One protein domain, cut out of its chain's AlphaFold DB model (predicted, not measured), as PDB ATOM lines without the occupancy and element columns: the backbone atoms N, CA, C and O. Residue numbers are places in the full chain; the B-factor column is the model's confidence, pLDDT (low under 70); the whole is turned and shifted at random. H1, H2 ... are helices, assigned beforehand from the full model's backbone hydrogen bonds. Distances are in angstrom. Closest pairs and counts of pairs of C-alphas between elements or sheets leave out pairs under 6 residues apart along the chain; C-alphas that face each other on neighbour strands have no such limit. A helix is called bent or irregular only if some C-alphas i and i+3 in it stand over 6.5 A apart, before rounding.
ATOM      1  N   SER A   6       4.877  41.141  14.984       70.56
ATOM      2  CA  SER A   6       4.892  42.270  15.926       70.56
ATOM      3  C   SER A   6       6.261  42.935  16.151       70.56
ATOM      4  O   SER A   6       6.312  44.066  16.632       70.56
ATOM      5  N   SER A   7       7.357  42.254  15.797       69.25
ATOM      6  CA  SER A   7       8.740  42.705  15.997       69.25
ATOM      7  C   SER A   7       9.433  43.206  14.719       69.25
ATOM      8  O   SER A   7      10.616  43.552  14.756       69.25
ATOM      9  N   LEU A   8       8.723  43.241  13.585       70.25
ATOM     10  CA  LEU A   8       9.270  43.659  12.292       70.25
ATOM     11  C   LEU A   8       9.348  45.188  12.141       70.25
ATOM     12  O   LEU A   8       8.496  45.934  12.631       70.25
ATOM     13  N   SER A   9      10.357  45.661  11.401       57.09
ATOM     14  CA  SER A   9      10.443  47.056  10.957       57.09
ATOM     15  C   SER A   9       9.239  47.394  10.070       57.09
ATOM     16  O   SER A   9       8.858  46.620   9.201       57.09
ATOM     17  N   GLY A  10       8.583  48.531  10.324       60.06
ATOM     18  CA  GLY A  10       7.363  48.933   9.604       60.06
ATOM     19  C   GLY A  10       6.048  48.434  10.218       60.06
ATOM     20  O   GLY A  10       4.973  48.862   9.787       60.06
ATOM     21  N   PHE A  11       6.101  47.613  11.275       67.50
ATOM     22  CA  PHE A  11       4.920  47.156  12.010       67.50
ATOM     23  C   PHE A  11       4.329  48.274  12.893       67.50
ATOM     24  O   PHE A  11       4.510  48.330  14.109       67.50
ATOM     25  N   ASN A  12       3.631  49.217  12.259       77.94
ATOM     26  CA  ASN A  12       2.951  50.326  12.931       77.94
ATOM     27  C   ASN A  12       1.498  49.969  13.319       77.94
ATOM     28  O   ASN A  12       0.962  48.923  12.949       77.94
ATOM     29  N   LYS A  13       0.833  50.859  14.071       80.12
ATOM     30  CA  LYS A  13      -0.538  50.637  14.572       80.12
ATOM     31  C   LYS A  13      -1.564  50.390  13.451       80.12
ATOM     32  O   LYS A  13      -2.487  49.602  13.655       80.12
ATOM     33  N   ASP A  14      -1.405  51.026  12.287       83.25
ATOM     34  CA  ASP A  14      -2.291  50.849  11.125       83.25
ATOM     35  C   ASP A  14      -2.093  49.469  10.478       83.25
ATOM     36  O   ASP A  14      -3.063  48.725  10.330       83.25
ATOM     37  N   VAL A  15      -0.846  49.073  10.192       82.75
ATOM     38  CA  VAL A  15      -0.511  47.747   9.632       82.75
ATOM     39  C   VAL A  15      -0.969  46.629  10.569       82.75
ATOM     40  O   VAL A  15      -1.620  45.680  10.127       82.75
ATOM     41  N   ARG A  16      -0.735  46.781  11.880       82.81
ATOM     42  CA  ARG A  16      -1.207  45.839  12.907       82.81
ATOM     43  C   ARG A  16      -2.728  45.684  12.882       82.81
ATOM     44  O   ARG A  16      -3.230  44.566  12.933       82.81
ATOM     45  N   SER A  17      -3.462  46.797  12.831       85.75
ATOM     46  CA  SER A  17      -4.929  46.783  12.810       85.75
ATOM     47  C   SER A  17      -5.466  46.088  11.557       85.75
ATOM     48  O   SER A  17      -6.336  45.225  11.655       85.75
ATOM     49  N   ARG A  18      -4.902  46.401  10.382       88.00
ATOM     50  CA  ARG A  18      -5.310  45.802   9.104       88.00
ATOM     51  C   ARG A  18      -5.046  44.304   9.061       88.00
ATOM     52  O   ARG A  18      -5.990  43.561   8.834       88.00
ATOM     53  N   LEU A  19      -3.822  43.863   9.366       88.94
ATOM     54  CA  LEU A  19      -3.479  42.435   9.396       88.94
ATOM     55  C   LEU A  19      -4.373  41.663  10.367       88.94
ATOM     56  O   LEU A  19      -4.909  40.616  10.015       88.94
ATOM     57  N   LYS A  20      -4.598  42.206  11.569       89.25
ATOM     58  CA  LYS A  20      -5.480  41.576  12.558       89.25
ATOM     59  C   LYS A  20      -6.905  41.433  12.025       89.25
ATOM     60  O   LYS A  20      -7.523  40.391  12.219       89.25
ATOM     61  N   ASN A  21      -7.424  42.473  11.379       91.00
ATOM     62  CA  ASN A  21      -8.772  42.462  10.825       91.00
ATOM     63  C   ASN A  21      -8.893  41.498   9.639       91.00
ATOM     64  O   ASN A  21      -9.882  40.776   9.573       91.00
ATOM     65  N   SER A  22      -7.905  41.443   8.743       92.50
ATOM     66  CA  SER A  22      -7.895  40.509   7.610       92.50
ATOM     67  C   SER A  22      -7.836  39.058   8.081       92.50
ATOM     68  O   SER A  22      -8.674  38.263   7.672       92.50
ATOM     69  N   ILE A  23      -6.944  38.731   9.024       93.12
ATOM     70  CA  ILE A  23      -6.872  37.385   9.614       93.12
ATOM     71  C   ILE A  23      -8.186  37.023  10.310       93.12
ATOM     72  O   ILE A  23      -8.679  35.914  10.146       93.12
ATOM     73  N   ARG A  24      -8.797  37.961  11.045       93.31
ATOM     74  CA  ARG A  24     -10.093  37.723  11.693       93.31
ATOM     75  C   ARG A  24     -11.212  37.443  10.687       93.31
ATOM     76  O   ARG A  24     -12.051  36.602  10.971       93.31
ATOM     77  N   LYS A  25     -11.243  38.151   9.554       94.56
ATOM     78  CA  LYS A  25     -12.229  37.921   8.483       94.56
ATOM     79  C   LYS A  25     -12.017  36.587   7.772       94.56
ATOM     80  O   LYS A  25     -12.985  35.961   7.379       94.56
ATOM     81  N   ILE A  26     -10.769  36.154   7.603       95.00
ATOM     82  CA  ILE A  26     -10.477  34.821   7.062       95.00
ATOM     83  C   ILE A  26     -10.953  33.758   8.059       95.00
ATOM     84  O   ILE A  26     -11.722  32.877   7.703       95.00
ATOM     85  N   LEU A  27     -10.581  33.895   9.333       94.75
ATOM     86  CA  LEU A  27     -10.955  32.955  10.391       94.75
ATOM     87  C   LEU A  27     -12.451  32.931  10.726       94.75
ATOM     88  O   LEU A  27     -12.893  31.978  11.353       94.75
ATOM     89  N   SER A  28     -13.245  33.932  10.330       95.38
ATOM     90  CA  SER A  28     -14.703  33.842  10.490       95.38
ATOM     91  C   SER A  28     -15.342  32.803   9.571       95.38
ATOM     92  O   SER A  28     -16.519  32.529   9.739       95.38
ATOM     93  N   LEU A  29     -14.582  32.248   8.623       95.81
ATOM     94  CA  LEU A  29     -15.016  31.186   7.721       95.81
ATOM     95  C   LEU A  29     -14.513  29.801   8.161       95.81
ATOM     96  O   LEU A  29     -14.560  28.870   7.372       95.81
ATOM     97  N   ASP A  30     -13.966  29.653   9.373       91.88
ATOM     98  CA  ASP A  30     -13.336  28.398   9.825       91.88
ATOM     99  C   ASP A  30     -14.315  27.213   9.882       91.88
ATOM    100  O   ASP A  30     -13.929  26.072   9.635       91.88
ATOM    101  N   GLU A  31     -15.585  27.489  10.164       91.12
ATOM    102  CA  GLU A  31     -16.651  26.482  10.247       91.12
ATOM    103  C   GLU A  31     -17.362  26.257   8.903       91.12
ATOM    104  O   GLU A  31     -18.211  25.376   8.802       91.12
ATOM    105  N   GLU A  32     -16.992  27.017   7.872       94.19
ATOM    106  CA  GLU A  32     -17.622  26.988   6.555       94.19
ATOM    107  C   GLU A  32     -16.910  26.010   5.615       94.19
ATOM    108  O   GLU A  32     -15.699  25.804   5.712       94.19
ATOM    109  N   ASP A  33     -17.630  25.474   4.624       89.44
ATOM    110  CA  ASP A  33     -17.102  24.464   3.689       89.44
ATOM    111  C   ASP A  33     -15.822  24.903   2.955       89.44
ATOM    112  O   ASP A  33     -14.947  24.088   2.649       89.44
ATOM    113  N   ILE A  34     -15.675  26.208   2.706       92.00
ATOM    114  CA  ILE A  34     -14.491  26.774   2.052       92.00
ATOM    115  C   ILE A  34     -13.210  26.580   2.883       92.00
ATOM    116  O   ILE A  34     -12.113  26.587   2.323       92.00
ATOM    117  N   SER A  35     -13.316  26.409   4.210       92.31
ATOM    118  CA  SER A  35     -12.150  26.177   5.065       92.31
ATOM    119  C   SER A  35     -11.496  24.836   4.748       92.31
ATOM    120  O   SER A  35     -10.270  24.751   4.784       92.31
ATOM    121  N   TYR A  36     -12.273  23.826   4.336       93.38
ATOM    122  CA  TYR A  36     -11.749  22.532   3.896       93.38
ATOM    123  C   TYR A  36     -11.005  22.644   2.564       93.38
ATOM    124  O   TYR A  36      -9.917  22.082   2.427       93.38
ATOM    125  N   ASP A  37     -11.531  23.429   1.619       91.75
ATOM    126  CA  ASP A  37     -10.859  23.701   0.340       91.75
ATOM    127  C   ASP A  37      -9.545  24.503   0.549       91.75
ATOM    128  O   ASP A  37      -8.611  24.424  -0.248       91.75
ATOM    129  N   CYS A  38      -9.440  25.258   1.651       94.56
ATOM    130  CA  CYS A  38      -8.279  26.076   2.034       94.56
ATOM    131  C   CYS A  38      -7.572  25.580   3.317       94.56
ATOM    132  O   CYS A  38      -6.945  26.369   4.036       94.56
ATOM    133  N   TYR A  39      -7.650  24.276   3.608       95.00
ATOM    134  CA  TYR A  39      -7.325  23.698   4.920       95.00
ATOM    135  C   TYR A  39      -5.960  24.114   5.484       95.00
ATOM    136  O   TYR A  39      -5.857  24.493   6.650       95.00
ATOM    137  N   ASN A  40      -4.902  24.088   4.667       95.06
ATOM    138  CA  ASN A  40      -3.542  24.378   5.130       95.06
ATOM    139  C   ASN A  40      -3.396  25.807   5.671       95.06
ATOM    140  O   ASN A  40      -2.753  26.017   6.702       95.06
ATOM    141  N   ALA A  41      -4.011  26.785   5.003       95.12
ATOM    142  CA  ALA A  41      -3.985  28.176   5.436       95.12
ATOM    143  C   ALA A  41      -4.735  28.354   6.765       95.12
ATOM    144  O   ALA A  41      -4.213  28.972   7.698       95.12
ATOM    145  N   PHE A  42      -5.923  27.752   6.880       96.00
ATOM    146  CA  PHE A  42      -6.711  27.772   8.113       96.00
ATOM    147  C   PHE A  42      -5.978  27.080   9.262       96.00
ATOM    148  O   PHE A  42      -5.895  27.642  10.351       96.00
ATOM    149  N   ALA A  43      -5.358  25.924   9.028       95.81
ATOM    150  CA  ALA A  43      -4.603  25.195  10.044       95.81
ATOM    151  C   ALA A  43      -3.464  26.039  10.648       95.81
ATOM    152  O   ALA A  43      -3.290  26.058  11.870       95.81
ATOM    153  N   ILE A  44      -2.727  26.790   9.819       95.06
ATOM    154  CA  ILE A  44      -1.670  27.700  10.292       95.06
ATOM    155  C   ILE A  44      -2.267  28.811  11.164       95.06
ATOM    156  O   ILE A  44      -1.792  29.052  12.278       95.06
ATOM    157  N   LEU A  45      -3.327  29.471  10.687       94.88
ATOM    158  CA  LEU A  45      -3.963  30.572  11.411       94.88
ATOM    159  C   LEU A  45      -4.589  30.107  12.736       94.88
ATOM    160  O   LEU A  45      -4.405  30.771  13.757       94.88
ATOM    161  N   LYS A  46      -5.259  28.950  12.759       94.56
ATOM    162  CA  LYS A  46      -5.831  28.343  13.972       94.56
ATOM    163  C   LYS A  46      -4.763  28.000  14.994       94.56
ATOM    164  O   LYS A  46      -4.920  28.319  16.169       94.56
ATOM    165  N   ASN A  47      -3.659  27.392  14.558       94.50
ATOM    166  CA  ASN A  47      -2.543  27.081  15.445       94.50
ATOM    167  C   ASN A  47      -1.976  28.359  16.085       94.50
ATOM    168  O   ASN A  47      -1.720  28.391  17.287       94.50
ATOM    169  N   ALA A  48      -1.853  29.445  15.318       92.75
ATOM    170  CA  ALA A  48      -1.404  30.726  15.852       92.75
ATOM    171  C   ALA A  48      -2.401  31.354  16.845       92.75
ATOM    172  O   ALA A  48      -1.978  31.944  17.842       92.75
ATOM    173  N   VAL A  49      -3.712  31.218  16.609       92.38
ATOM    174  CA  VAL A  49      -4.750  31.643  17.568       92.38
ATOM    175  C   VAL A  49      -4.640  30.844  18.862       92.38
ATOM    176  O   VAL A  49      -4.516  31.440  19.931       92.38
ATOM    177  N   TRP A  50      -4.595  29.517  18.761       93.19
ATOM    178  CA  TRP A  50      -4.478  28.624  19.911       93.19
ATOM    179  C   TRP A  50      -3.221  28.916  20.742       93.19
ATOM    180  O   TRP A  50      -3.286  29.034  21.967       93.19
ATOM    181  N   GLN A  51      -2.071  29.122  20.093       91.62
ATOM    182  CA  GLN A  51      -0.836  29.503  20.780       91.62
ATOM    183  C   GLN A  51      -0.947  30.870  21.470       91.62
ATOM    184  O   GLN A  51      -0.486  31.023  22.602       91.62
ATOM    185  N   ALA A  52      -1.577  31.864  20.834       89.62
ATOM    186  CA  ALA A  52      -1.772  33.183  21.438       89.62
ATOM    187  C   ALA A  52      -2.666  33.110  22.690       89.62
ATOM    188  O   ALA A  52      -2.389  33.764  23.701       89.62
ATOM    189  N   GLU A  53      -3.711  32.286  22.654       90.50
ATOM    190  CA  GLU A  53      -4.570  32.017  23.809       90.50
ATOM    191  C   GLU A  53      -3.799  31.314  24.929       90.50
ATOM    192  O   GLU A  53      -3.849  31.755  26.081       90.50
ATOM    193  N   LEU A  54      -3.007  30.291  24.593       90.38
ATOM    194  CA  LEU A  54      -2.174  29.564  25.549       90.38
ATOM    195  C   LEU A  54      -1.163  30.485  26.251       90.38
ATOM    196  O   LEU A  54      -1.014  30.430  27.475       90.38
ATOM    197  N   PHE A  55      -0.478  31.359  25.507       87.06
ATOM    198  CA  PHE A  55       0.451  32.329  26.094       87.06
ATOM    199  C   PHE A  55      -0.267  33.352  26.975       87.06
ATOM    200  O   PHE A  55       0.241  33.691  28.049       87.06
ATOM    201  N   THR A  56      -1.463  33.788  26.572       87.06
ATOM    202  CA  THR A  56      -2.287  34.703  27.371       87.06
ATOM    203  C   THR A  56      -2.662  34.094  28.717       87.06
ATOM    204  O   THR A  56      -2.513  34.745  29.750       87.06
ATOM    205  N   GLN A  57      -3.076  32.825  28.724       87.88
ATOM    206  CA  GLN A  57      -3.421  32.106  29.951       87.88
ATOM    207  C   GLN A  57      -2.215  31.929  30.884       87.88
ATOM    208  O   GLN A  57      -2.348  32.062  32.096       87.88
ATOM    209  N   ARG A  58      -1.026  31.652  30.333       88.50
ATOM    210  CA  ARG A  58       0.182  31.384  31.133       88.50
ATOM    211  C   ARG A  58       0.826  32.630  31.733       88.50
ATOM    212  O   ARG A  58       1.440  32.542  32.790       88.50
ATOM    213  N   THR A  59       0.742  33.766  31.046       85.38
ATOM    214  CA  THR A  59       1.498  34.984  31.400       85.38
ATOM    215  C   THR A  59       0.620  36.125  31.909       85.38
ATOM    216  O   THR A  59       1.149  37.169  32.286       85.38
ATOM    217  N   TYR A  60      -0.709  35.965  31.875       79.50
ATOM    218  CA  TYR A  60      -1.701  37.011  32.165       79.50
ATOM    219  C   TYR A  60      -1.543  38.288  31.315       79.50
ATOM    220  O   TYR A  60      -2.156  39.317  31.597       79.50
ATOM    221  N   THR A  61      -0.748  38.225  30.244       82.19
ATOM    222  CA  THR A  61      -0.557  39.302  29.271       82.19
ATOM    223  C   THR A  61      -1.341  38.960  28.014       82.19
ATOM    224  O   THR A  61      -1.300  37.829  27.552       82.19
ATOM    225  N   LYS A  62      -2.076  39.914  27.437       84.38
ATOM    226  CA  LYS A  62      -2.919  39.646  26.265       84.38
ATOM    227  C   LYS A  62      -2.076  39.509  24.993       84.38
ATOM    228  O   LYS A  62      -1.677  40.523  24.421       84.38
ATOM    229  N   TYR A  63      -1.874  38.278  24.530       83.81
ATOM    230  CA  TYR A  63      -1.279  37.981  23.226       83.81
ATOM    231  C   TYR A  63      -2.353  37.961  22.132       83.81
ATOM    232  O   TYR A  63      -3.531  37.687  22.363       83.81
ATOM    233  N   SER A  64      -1.947  38.296  20.916       84.88
ATOM    234  CA  SER A  64      -2.752  38.213  19.701       84.88
ATOM    235  C   SER A  64      -2.078  37.315  18.671       84.88
ATOM    236  O   SER A  64      -0.881  37.057  18.756       84.88
ATOM    237  N   VAL A  65      -2.831  36.895  17.650       85.44
ATOM    238  CA  VAL A  65      -2.318  36.048  16.557       85.44
ATOM    239  C   VAL A  65      -1.051  36.623  15.901       85.44
ATOM    240  O   VAL A  65      -0.163  35.882  15.504       85.44
ATOM    241  N   LEU A  66      -0.918  37.956  15.856       86.94
ATOM    242  CA  LEU A  66       0.230  38.661  15.272       86.94
ATOM    243  C   LEU A  66       1.483  38.658  16.159       86.94
ATOM    244  O   LEU A  66       2.570  38.982  15.685       86.94
ATOM    245  N   ASP A  67       1.330  38.354  17.447       84.88
ATOM    246  CA  ASP A  67       2.456  38.215  18.369       84.88
ATOM    247  C   ASP A  67       3.073  36.805  18.270       84.88
ATOM    248  O   ASP A  67       4.222  36.617  18.668       84.88
ATOM    249  N   VAL A  68       2.333  35.841  17.700       87.62
ATOM    250  CA  VAL A  68       2.764  34.451  17.481       87.62
ATOM    251  C   VAL A  68       3.208  34.206  16.043       87.62
ATOM    252  O   VAL A  68       4.268  33.622  15.840       87.62
ATOM    253  N   LEU A  69       2.421  34.649  15.055       88.00
ATOM    254  CA  LEU A  69       2.742  34.439  13.644       88.00
ATOM    255  C   LEU A  69       4.118  35.014  13.314       88.00
ATOM    256  O   LEU A  69       4.422  36.169  13.638       88.00
ATOM    257  N   THR A  70       4.924  34.207  12.638       87.62
ATOM    258  CA  THR A  70       6.178  34.651  12.038       87.62
ATOM    259  C   THR A  70       5.942  35.242  10.650       87.62
ATOM    260  O   THR A  70       4.860  35.128  10.067       87.62
ATOM    261  N   ASP A  71       6.967  35.897  10.111       83.44
ATOM    262  CA  ASP A  71       6.994  36.294   8.706       83.44
ATOM    263  C   ASP A  71       6.825  35.101   7.757       83.44
ATOM    264  O   ASP A  71       6.063  35.184   6.795       83.44
ATOM    265  N   ASP A  72       7.472  33.979   8.067       84.56
ATOM    266  CA  ASP A  72       7.356  32.743   7.294       84.56
ATOM    267  C   ASP A  72       5.940  32.157   7.322       84.56
ATOM    268  O   ASP A  72       5.440  31.731   6.279       84.56
ATOM    269  N   ASP A  73       5.267  32.186   8.476       89.44
ATOM    270  CA  ASP A  73       3.885  31.706   8.590       89.44
ATOM    271  C   ASP A  73       2.927  32.564   7.760       89.44
ATOM    272  O   ASP A  73       2.062  32.030   7.068       89.44
ATOM    273  N   LEU A  74       3.093  33.893   7.787       89.81
ATOM    274  CA  LEU A  74       2.264  34.805   6.996       89.81
ATOM    275  C   LEU A  74       2.446  34.571   5.493       89.81
ATOM    276  O   LEU A  74       1.459  34.507   4.763       89.81
ATOM    277  N   LEU A  75       3.693  34.422   5.037       88.75
ATOM    278  CA  LEU A  75       3.991  34.122   3.636       88.75
ATOM    279  C   LEU A  75       3.429  32.761   3.216       88.75
ATOM    280  O   LEU A  75       2.902  32.634   2.114       88.75
ATOM    281  N   LYS A  76       3.497  31.758   4.098       92.44
ATOM    282  CA  LYS A  76       2.926  30.436   3.834       92.44
ATOM    283  C   LYS A  76       1.401  30.487   3.737       92.44
ATOM    284  O   LYS A  76       0.848  29.901   2.820       92.44
ATOM    285  N   VAL A  77       0.728  31.221   4.626       94.06
ATOM    286  CA  VAL A  77      -0.730  31.426   4.551       94.06
ATOM    287  C   VAL A  77      -1.129  32.056   3.217       94.06
ATOM    288  O   VAL A  77      -2.068  31.578   2.592       94.06
ATOM    289  N   ILE A  78      -0.414  33.095   2.771       93.38
ATOM    290  CA  ILE A  78      -0.672  33.738   1.474       93.38
ATOM    291  C   ILE A  78      -0.517  32.719   0.339       93.38
ATOM    292  O   ILE A  78      -1.457  32.535  -0.426       93.38
ATOM    293  N   ALA A  79       0.609  32.002   0.288       91.31
ATOM    294  CA  ALA A  79       0.892  31.047  -0.784       91.31
ATOM    295  C   ALA A  79      -0.120  29.886  -0.849       91.31
ATOM    296  O   ALA A  79      -0.532  29.483  -1.934       91.31
ATOM    297  N   GLU A  80      -0.544  29.348   0.301       94.44
ATOM    298  CA  GLU A  80      -1.566  28.291   0.345       94.44
ATOM    299  C   GLU A  80      -2.928  28.815  -0.142       94.44
ATOM    300  O   GLU A  80      -3.612  28.127  -0.895       94.44
ATOM    301  N   LEU A  81      -3.311  30.047   0.214       94.06
ATOM    302  CA  LEU A  81      -4.554  30.650  -0.280       94.06
ATOM    303  C   LEU A  81      -4.489  30.962  -1.784       94.06
ATOM    304  O   LEU A  81      -5.444  30.672  -2.498       94.06
ATOM    305  N   GLU A  82      -3.372  31.502  -2.283       93.44
ATOM    306  CA  GLU A  82      -3.150  31.737  -3.719       93.44
ATOM    307  C   GLU A  82      -3.240  30.437  -4.532       93.44
ATOM    308  O   GLU A  82      -3.728  30.446  -5.663       93.44
ATOM    309  N   LYS A  83      -2.809  29.313  -3.947       93.69
ATOM    310  CA  LYS A  83      -2.901  27.986  -4.560       93.69
ATOM    311  C   LYS A  83      -4.325  27.419  -4.544       93.69
ATOM    312  O   LYS A  83      -4.764  26.887  -5.559       93.69
ATOM    313  N   SER A  84      -5.042  27.525  -3.423       93.50
ATOM    314  CA  SER A  84      -6.375  26.921  -3.254       93.50
ATOM    315  C   SER A  84      -7.511  27.719  -3.907       93.50
ATOM    316  O   SER A  84      -8.487  27.138  -4.383       93.50
ATOM    317  N   LEU A  85      -7.425  29.052  -3.972       93.94
ATOM    318  CA  LEU A  85      -8.503  29.894  -4.520       93.94
ATOM    319  C   LEU A  85      -8.857  29.617  -5.998       93.94
ATOM    320  O   LEU A  85     -10.045  29.677  -6.345       93.94
ATOM    321  N   PRO A  86      -7.902  29.288  -6.891       94.62
ATOM    322  CA  PRO A  86      -8.210  28.793  -8.232       94.62
ATOM    323  C   PRO A  86      -9.062  27.515  -8.235       94.62
ATOM    324  O   PRO A  86      -9.987  27.404  -9.040       94.62
ATOM    325  N   GLU A  87      -8.816  26.582  -7.314       94.62
ATOM    326  CA  GLU A  87      -9.591  25.337  -7.202       94.62
ATOM    327  C   GLU A  87     -11.029  25.616  -6.738       94.62
ATOM    328  O   GLU A  87     -11.985  25.092  -7.318       94.62
ATOM    329  N   VAL A  88     -11.200  26.528  -5.773       95.44
ATOM    330  CA  VAL A  88     -12.522  27.027  -5.351       95.44
ATOM    331  C   VAL A  88     -13.245  27.710  -6.516       95.44
ATOM    332  O   VAL A  88     -14.437  27.493  -6.720       95.44
ATOM    333  N   SER A  89     -12.528  28.488  -7.334       95.50
ATOM    334  CA  SER A  89     -13.095  29.114  -8.539       95.50
ATOM    335  C   SER A  89     -13.617  28.062  -9.521       95.50
ATOM    336  O   SER A  89     -14.737  28.174 -10.011       95.50
ATOM    337  N   ALA A  90     -12.846  27.000  -9.766       95.81
ATOM    338  CA  ALA A  90     -13.267  25.902 -10.632       95.81
ATOM    339  C   ALA A  90     -14.457  25.111 -10.052       95.81
ATOM    340  O   ALA A  90     -15.305  24.620 -10.797       95.81
ATOM    341  N   LYS A  91     -14.546  24.975  -8.722       95.69
ATOM    342  CA  LYS A  91     -15.708  24.386  -8.035       95.69
ATOM    343  C   LYS A  91     -16.966  25.241  -8.220       95.69
ATOM    344  O   LYS A  91     -18.000  24.686  -8.573       95.69
ATOM    345  N   ILE A  92     -16.862  26.564  -8.075       96.81
ATOM    346  CA  ILE A  92     -17.959  27.515  -8.327       96.81
ATOM    347  C   ILE A  92     -18.476  27.395  -9.764       96.81
ATOM    348  O   ILE A  92     -19.681  27.291  -9.962       96.81
ATOM    349  N   GLU A  93     -17.592  27.362 -10.764       97.12
ATOM    350  CA  GLU A  93     -18.022  27.241 -12.166       97.12
ATOM    351  C   GLU A  93     -18.723  25.901 -12.444       97.12
ATOM    352  O   GLU A  93     -19.779  25.883 -13.073       97.12
ATOM    353  N   ARG A  94     -18.231  24.789 -11.881       95.31
ATOM    354  CA  ARG A  94     -18.941  23.498 -11.959       95.31
ATOM    355  C   ARG A  94     -20.325  23.564 -11.313       95.31
ATOM    356  O   ARG A  94     -21.292  23.094 -11.901       95.31
ATOM    357  N   MET A  95     -20.438  24.175 -10.135       95.88
ATOM    358  CA  MET A  95     -21.726  24.338  -9.457       95.88
ATOM    359  C   MET A  95     -22.691  25.230 -10.251       95.88
ATOM    360  O   MET A  95     -23.880  24.926 -10.288       95.88
ATOM    361  N   LYS A  96     -22.205  26.284 -10.924       95.94
ATOM    362  CA  LYS A  96     -23.017  27.111 -11.839       95.94
ATOM    363  C   LYS A  96     -23.600  26.293 -12.982       95.94
ATOM    364  O   LYS A  96     -24.775  26.456 -13.301       95.94
ATOM    365  N   ASP A  97     -22.793  25.419 -13.575       94.12
ATOM    366  CA  ASP A  97     -23.255  24.516 -14.627       94.12
ATOM    367  C   ASP A  97     -24.256  23.481 -14.095       94.12
ATOM    368  O   ASP A  97     -25.220  23.162 -14.785       94.12
ATOM    369  N   GLU A  98     -24.087  22.994 -12.863       92.56
ATOM    370  CA  GLU A  98     -25.020  22.044 -12.242       92.56
ATOM    371  C   GLU A  98     -26.393  22.649 -11.934       92.56
ATOM    372  O   GLU A  98     -27.400  21.956 -12.054       92.56
ATOM    373  N   VAL A  99     -26.454  23.921 -11.532       95.06
ATOM    374  CA  VAL A  99     -27.730  24.622 -11.275       95.06
ATOM    375  C   VAL A  99     -28.332  25.232 -12.541       95.06
ATOM    376  O   VAL A  99     -29.420  25.814 -12.512       95.06
ATOM    377  N   LYS A 100     -27.636  25.103 -13.674       90.88
ATOM    378  CA  LYS A 100     -28.116  25.564 -14.967       90.88
ATOM    379  C   LYS A 100     -29.342  24.750 -15.364       90.88
ATOM    380  O   LYS A 100     -29.299  23.529 -15.445       90.88
ATOM    381  N   LYS A 229     -15.645  33.020  -0.946       96.19
ATOM    382  CA  LYS A 229     -14.507  33.251  -1.838       96.19
ATOM    383  C   LYS A 229     -14.164  34.734  -1.930       96.19
ATOM    384  O   LYS A 229     -12.991  35.087  -1.854       96.19
ATOM    385  N   LYS A 230     -15.156  35.623  -2.045       96.25
ATOM    386  CA  LYS A 230     -14.922  37.076  -2.091       96.25
ATOM    387  C   LYS A 230     -14.257  37.594  -0.813       96.25
ATOM    388  O   LYS A 230     -13.397  38.476  -0.884       96.25
ATOM    389  N   ILE A 231     -14.639  37.059   0.348       94.88
ATOM    390  CA  ILE A 231     -13.996  37.377   1.629       94.88
ATOM    391  C   ILE A 231     -12.536  36.908   1.622       94.88
ATOM    392  O   ILE A 231     -11.662  37.693   2.002       94.88
ATOM    393  N   LEU A 232     -12.259  35.683   1.158       94.88
ATOM    394  CA  LEU A 232     -10.895  35.157   1.060       94.88
ATOM    395  C   LEU A 232     -10.038  35.927   0.050       94.88
ATOM    396  O   LEU A 232      -8.939  36.334   0.411       94.88
ATOM    397  N   ASP A 233     -10.539  36.221  -1.153       94.62
ATOM    398  CA  ASP A 233      -9.836  37.018  -2.173       94.62
ATOM    399  C   ASP A 233      -9.426  38.391  -1.619       94.62
ATOM    400  O   ASP A 233      -8.295  38.851  -1.793       94.62
ATOM    401  N   GLN A 234     -10.349  39.066  -0.924       94.62
ATOM    402  CA  GLN A 234     -10.058  40.344  -0.282       94.62
ATOM    403  C   GLN A 234      -9.057  40.176   0.869       94.62
ATOM    404  O   GLN A 234      -8.160  41.006   1.031       94.62
ATOM    405  N   GLY A 235      -9.197  39.102   1.650       91.44
ATOM    406  CA  GLY A 235      -8.268  38.722   2.707       91.44
ATOM    407  C   GLY A 235      -6.844  38.563   2.181       91.44
ATOM    408  O   GLY A 235      -5.951  39.239   2.685       91.44
ATOM    409  N   VAL A 236      -6.648  37.759   1.135       92.75
ATOM    410  CA  VAL A 236      -5.353  37.517   0.478       92.75
ATOM    411  C   VAL A 236      -4.722  38.820   0.001       92.75
ATOM    412  O   VAL A 236      -3.608  39.137   0.414       92.75
ATOM    413  N   ARG A 237      -5.463  39.647  -0.749       92.25
ATOM    414  CA  ARG A 237      -4.966  40.954  -1.224       92.25
ATOM    415  C   ARG A 237      -4.515  41.861  -0.082       92.25
ATOM    416  O   ARG A 237      -3.514  42.573  -0.192       92.25
ATOM    417  N   ASP A 238      -5.260  41.872   1.023       90.94
ATOM    418  CA  ASP A 238      -4.883  42.653   2.196       90.94
ATOM    419  C   ASP A 238      -3.644  42.064   2.891       90.94
ATOM    420  O   ASP A 238      -2.771  42.831   3.313       90.94
ATOM    421  N   LEU A 239      -3.526  40.737   2.997       90.75
ATOM    422  CA  LEU A 239      -2.339  40.081   3.553       90.75
ATOM    423  C   LEU A 239      -1.092  40.383   2.707       90.75
ATOM    424  O   LEU A 239      -0.106  40.860   3.264       90.75
ATOM    425  N   GLU A 240      -1.148  40.229   1.383       89.38
ATOM    426  CA  GLU A 240      -0.057  40.535   0.440       89.38
ATOM    427  C   GLU A 240       0.399  41.994   0.513       89.38
ATOM    428  O   GLU A 240       1.594  42.305   0.614       89.38
ATOM    429  N   LYS A 241      -0.562  42.924   0.496       87.25
ATOM    430  CA  LYS A 241      -0.275  44.359   0.568       87.25
ATOM    431  C   LYS A 241       0.431  44.716   1.869       87.25
ATOM    432  O   LYS A 241       1.323  45.567   1.872       87.25
ATOM    433  N   ASN A 242       0.033  44.101   2.981       83.81
ATOM    434  CA  ASN A 242       0.686  44.337   4.264       83.81
ATOM    435  C   ASN A 242       2.021  43.582   4.382       83.81
ATOM    436  O   ASN A 242       2.958  44.156   4.926       83.81
ATOM    437  N   ALA A 243       2.164  42.384   3.810       82.44
ATOM    438  CA  ALA A 243       3.443  41.676   3.728       82.44
ATOM    439  C   ALA A 243       4.487  42.489   2.943       82.44
ATOM    440  O   ALA A 243       5.623  42.647   3.387       82.44
ATOM    441  N   THR A 244       4.076  43.119   1.839       79.50
ATOM    442  CA  THR A 244       4.928  44.029   1.057       79.50
ATOM    443  C   THR A 244       5.382  45.239   1.879       79.50
ATOM    444  O   THR A 244       6.551  45.612   1.834       79.50
ATOM    445  N   LYS A 245       4.482  45.841   2.671       77.06
ATOM    446  CA  LYS A 245       4.813  46.968   3.568       77.06
ATOM    447  C   LYS A 245       5.759  46.591   4.708       77.06
ATOM    448  O   LYS A 245       6.427  47.469   5.240       77.06
ATOM    449  N   LEU A 246       5.777  45.320   5.095       73.00
ATOM    450  CA  LEU A 246       6.691  44.768   6.094       73.00
ATOM    451  C   LEU A 246       8.026  44.320   5.481       73.00
ATOM    452  O   LEU A 246       8.791  43.625   6.142       73.00
ATOM    453  N   GLU A 247       8.288  44.687   4.219       70.50
ATOM    454  CA  GLU A 247       9.492  44.321   3.460       70.50
ATOM    455  C   GLU A 247       9.692  42.799   3.323       70.50
ATOM    456  O   GLU A 247      10.779  42.317   3.008       70.50
ATOM    457  N   LEU A 248       8.621  42.013   3.497       66.31
ATOM    458  CA  LEU A 248       8.661  40.551   3.384       66.31
ATOM    459  C   LEU A 248       8.707  40.076   1.924       66.31
ATOM    460  O   LEU A 248       9.054  38.928   1.649       66.31
ATOM    461  N   SER A 249       8.416  40.970   0.976       56.69
ATOM    462  CA  SER A 249       8.376  40.688  -0.462       56.69
ATOM    463  C   SER A 249       9.738  40.303  -1.058       56.69
ATOM    464  O   SER A 249       9.786  39.539  -2.023       56.69
ATOM    465  N   ALA A 250      10.852  40.774  -0.481       54.62
ATOM    466  CA  ALA A 250      12.201  40.393  -0.916       54.62
ATOM    467  C   ALA A 250      12.506  38.915  -0.607       54.62
ATOM    468  O   ALA A 250      12.992  38.196  -1.478       54.62
ATOM    469  N   LYS A 251      12.112  38.433   0.582       56.69
ATOM    470  CA  LYS A 251      12.217  37.011   0.962       56.69
ATOM    471  C   LYS A 251      11.302  36.110   0.132       56.69
ATOM    472  O   LYS A 251      11.631  34.953  -0.119       56.69
ATOM    473  N   GLN A 252      10.154  36.635  -0.292       51.19
ATOM    474  CA  GLN A 252       9.193  35.908  -1.119       51.19
ATOM    475  C   GLN A 252       9.764  35.633  -2.522       51.19
ATOM    476  O   GLN A 252       9.705  34.496  -2.975       51.19
ATOM    477  N   LYS A 253      10.423  36.618  -3.160       54.47
ATOM    478  CA  LYS A 253      11.097  36.439  -4.466       54.47
ATOM    479  C   LYS A 253      12.276  35.460  -4.425       54.47
ATOM    480  O   LYS A 253      12.415  34.669  -5.354       54.47
ATOM    481  N   GLU A 254      13.088  35.485  -3.366       54.81
ATOM    482  CA  GLU A 254      14.178  34.510  -3.192       54.81
ATOM    483  C   GLU A 254      13.639  33.078  -3.079       54.81
ATOM    484  O   GLU A 254      14.156  32.188  -3.752       54.81
ATOM    485  N   ARG A 255      12.562  32.854  -2.305       53.09
ATOM    486  CA  ARG A 255      11.942  31.523  -2.145       53.09
ATOM    487  C   ARG A 255      11.326  30.981  -3.431       53.09
ATOM    488  O   ARG A 255      11.537  29.810  -3.732       53.09
ATOM    489  N   THR A 256      10.597  31.790  -4.204       51.31
ATOM    490  CA  THR A 256      10.015  31.315  -5.476       51.31
ATOM    491  C   THR A 256      11.108  30.936  -6.481       51.31
ATOM    492  O   THR A 256      10.953  29.958  -7.205       51.31
ATOM    493  N   GLN A 257      12.248  31.643  -6.479       49.22
ATOM    494  CA  GLN A 257      13.416  31.281  -7.292       49.22
ATOM    495  C   GLN A 257      14.120  30.008  -6.797       49.22
ATOM    496  O   GLN A 257      14.510  29.189  -7.624       49.22
ATOM    497  N   THR A 258      14.237  29.786  -5.481       48.84
ATOM    498  CA  THR A 258      14.879  28.561  -4.959       48.84
ATOM    499  C   THR A 258      14.024  27.309  -5.166       48.84
ATOM    500  O   THR A 258      14.566  26.228  -5.378       48.84
ATOM    501  N   VAL A 259      12.693  27.429  -5.106       49.78
ATOM    502  CA  VAL A 259      11.775  26.306  -5.368       49.78
ATOM    503  C   VAL A 259      11.735  25.971  -6.863       49.78
ATOM    504  O   VAL A 259      11.776  24.796  -7.210       49.78
ATOM    505  N   ALA A 260      11.763  26.980  -7.743       43.09
ATOM    506  CA  ALA A 260      11.884  26.767  -9.188       43.09
ATOM    507  C   ALA A 260      13.237  26.143  -9.591       43.09
ATOM    508  O   ALA A 260      13.286  25.344 -10.520       43.09
TER     509      ALA A 260
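This is residues 6 to 100 and 229 to 260 of the 276 residues of an uncharacterized protein of Legionella cherrii (UniProt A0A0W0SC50). Two pairs of helices make a core: the first arm of the long bent helix H5 (H5a) with the first part of H3, and H6 with H1 alongside it. The second arm (H5b) leads away from this core, and its residues 93 to 98 stick out with residues 99 and 100; H7 hangs off the core, with residues 253 to 260 free. The printed part has 127 residues, with seven named helices, H1 to H7 in chain order, and no named strand; the class is all helix. It is compact, with a radius of gyration of the C-alphas of 15.9 A, and only just elongated, spanning 54 by 36 by 26 A.

H5, residues 71 to 98, was assigned by its hydrogen bonds as one helix but is bent: C-alphas 83 and 86 are 6.5 A apart. Its arms are H5a, residues 71 to 83, 18.5 A long, and H5b, residues 86 to 98, 18.6 A long. C-alpha 71 is at (6.994, 36.294, 8.706). H3, residues 39 to 59, is 30.1 A long, and H6, residues 229 to 245, is 24.3 A long. H1, residues 13 to 27, begins with C-alpha 13 at (-0.538, 50.637, 14.572) and is 20.9 A long. H7, residues 249 to 260, is 16.8 A long and ends with C-alpha 260 at (11.884, 26.767, -9.188). H2 is residues 33 to 37 and H4 is residues 65 to 68.

H5a and H5b stand at a shallow tilt of 29 degrees. H5a touches H3, with H3's residues 40 to 45 alone, at a shallow tilt of 28 degrees, opposite ways; the closest C-alphas, of Ala 41 and Val 77, are 4.7 A apart. H5a touches H6 at a tilt of 37 degrees, only just steep, opposite ways, closest at the C-alphas of Ile 78 and Val 236, 6.1 A. H6 touches H1 at a shallow tilt of 29 degrees, opposite ways, closest at the C-alphas of Ser 22 and Gly 235, 5.2 A. H1 touches H3, with residues 23 to 27 of H1 and 42 to 46 of H3 alone, at a steep tilt of 60 degrees; the closest C-alphas, of Leu 27 and Phe 42, are 7.1 A apart. H4 touches H3, closest at the C-alphas of Val 49 and Val 65, 5.1 A, and H1, at those of Lys 20 and Leu 66, 7.0 A. H2 only just touches H5b, with 3 pairs of C-alphas within 8 A, closest at those of Asp 37 and Val 88, 6.8 A. H7 is close to but not clearly touching H5a, with the closest C-alphas, of Leu 75 and Gln 252, 7.3 A apart. H3 and H6 are apart. Every O i to N i+4 pair is within hydrogen-bond range in H1, H3, H5a, H5b, H6 and H7; H2 has 0 of 1, but 2 of 2 O i to N i+3 pairs, and H4 is too short for an O i to N i+4 pair.

The C-alphas farthest apart, of Thr 59 and Lys 100, are 55.8 A apart. Residues 101 to 228 are not printed, and C-alphas 100 and 229 are 20.4 A apart across that cut. The links printed whole are tight. Mean pLDDT of the printed part is 85.5; residue 7, residues 9 to 11 and residues 248 to 260 are under 70.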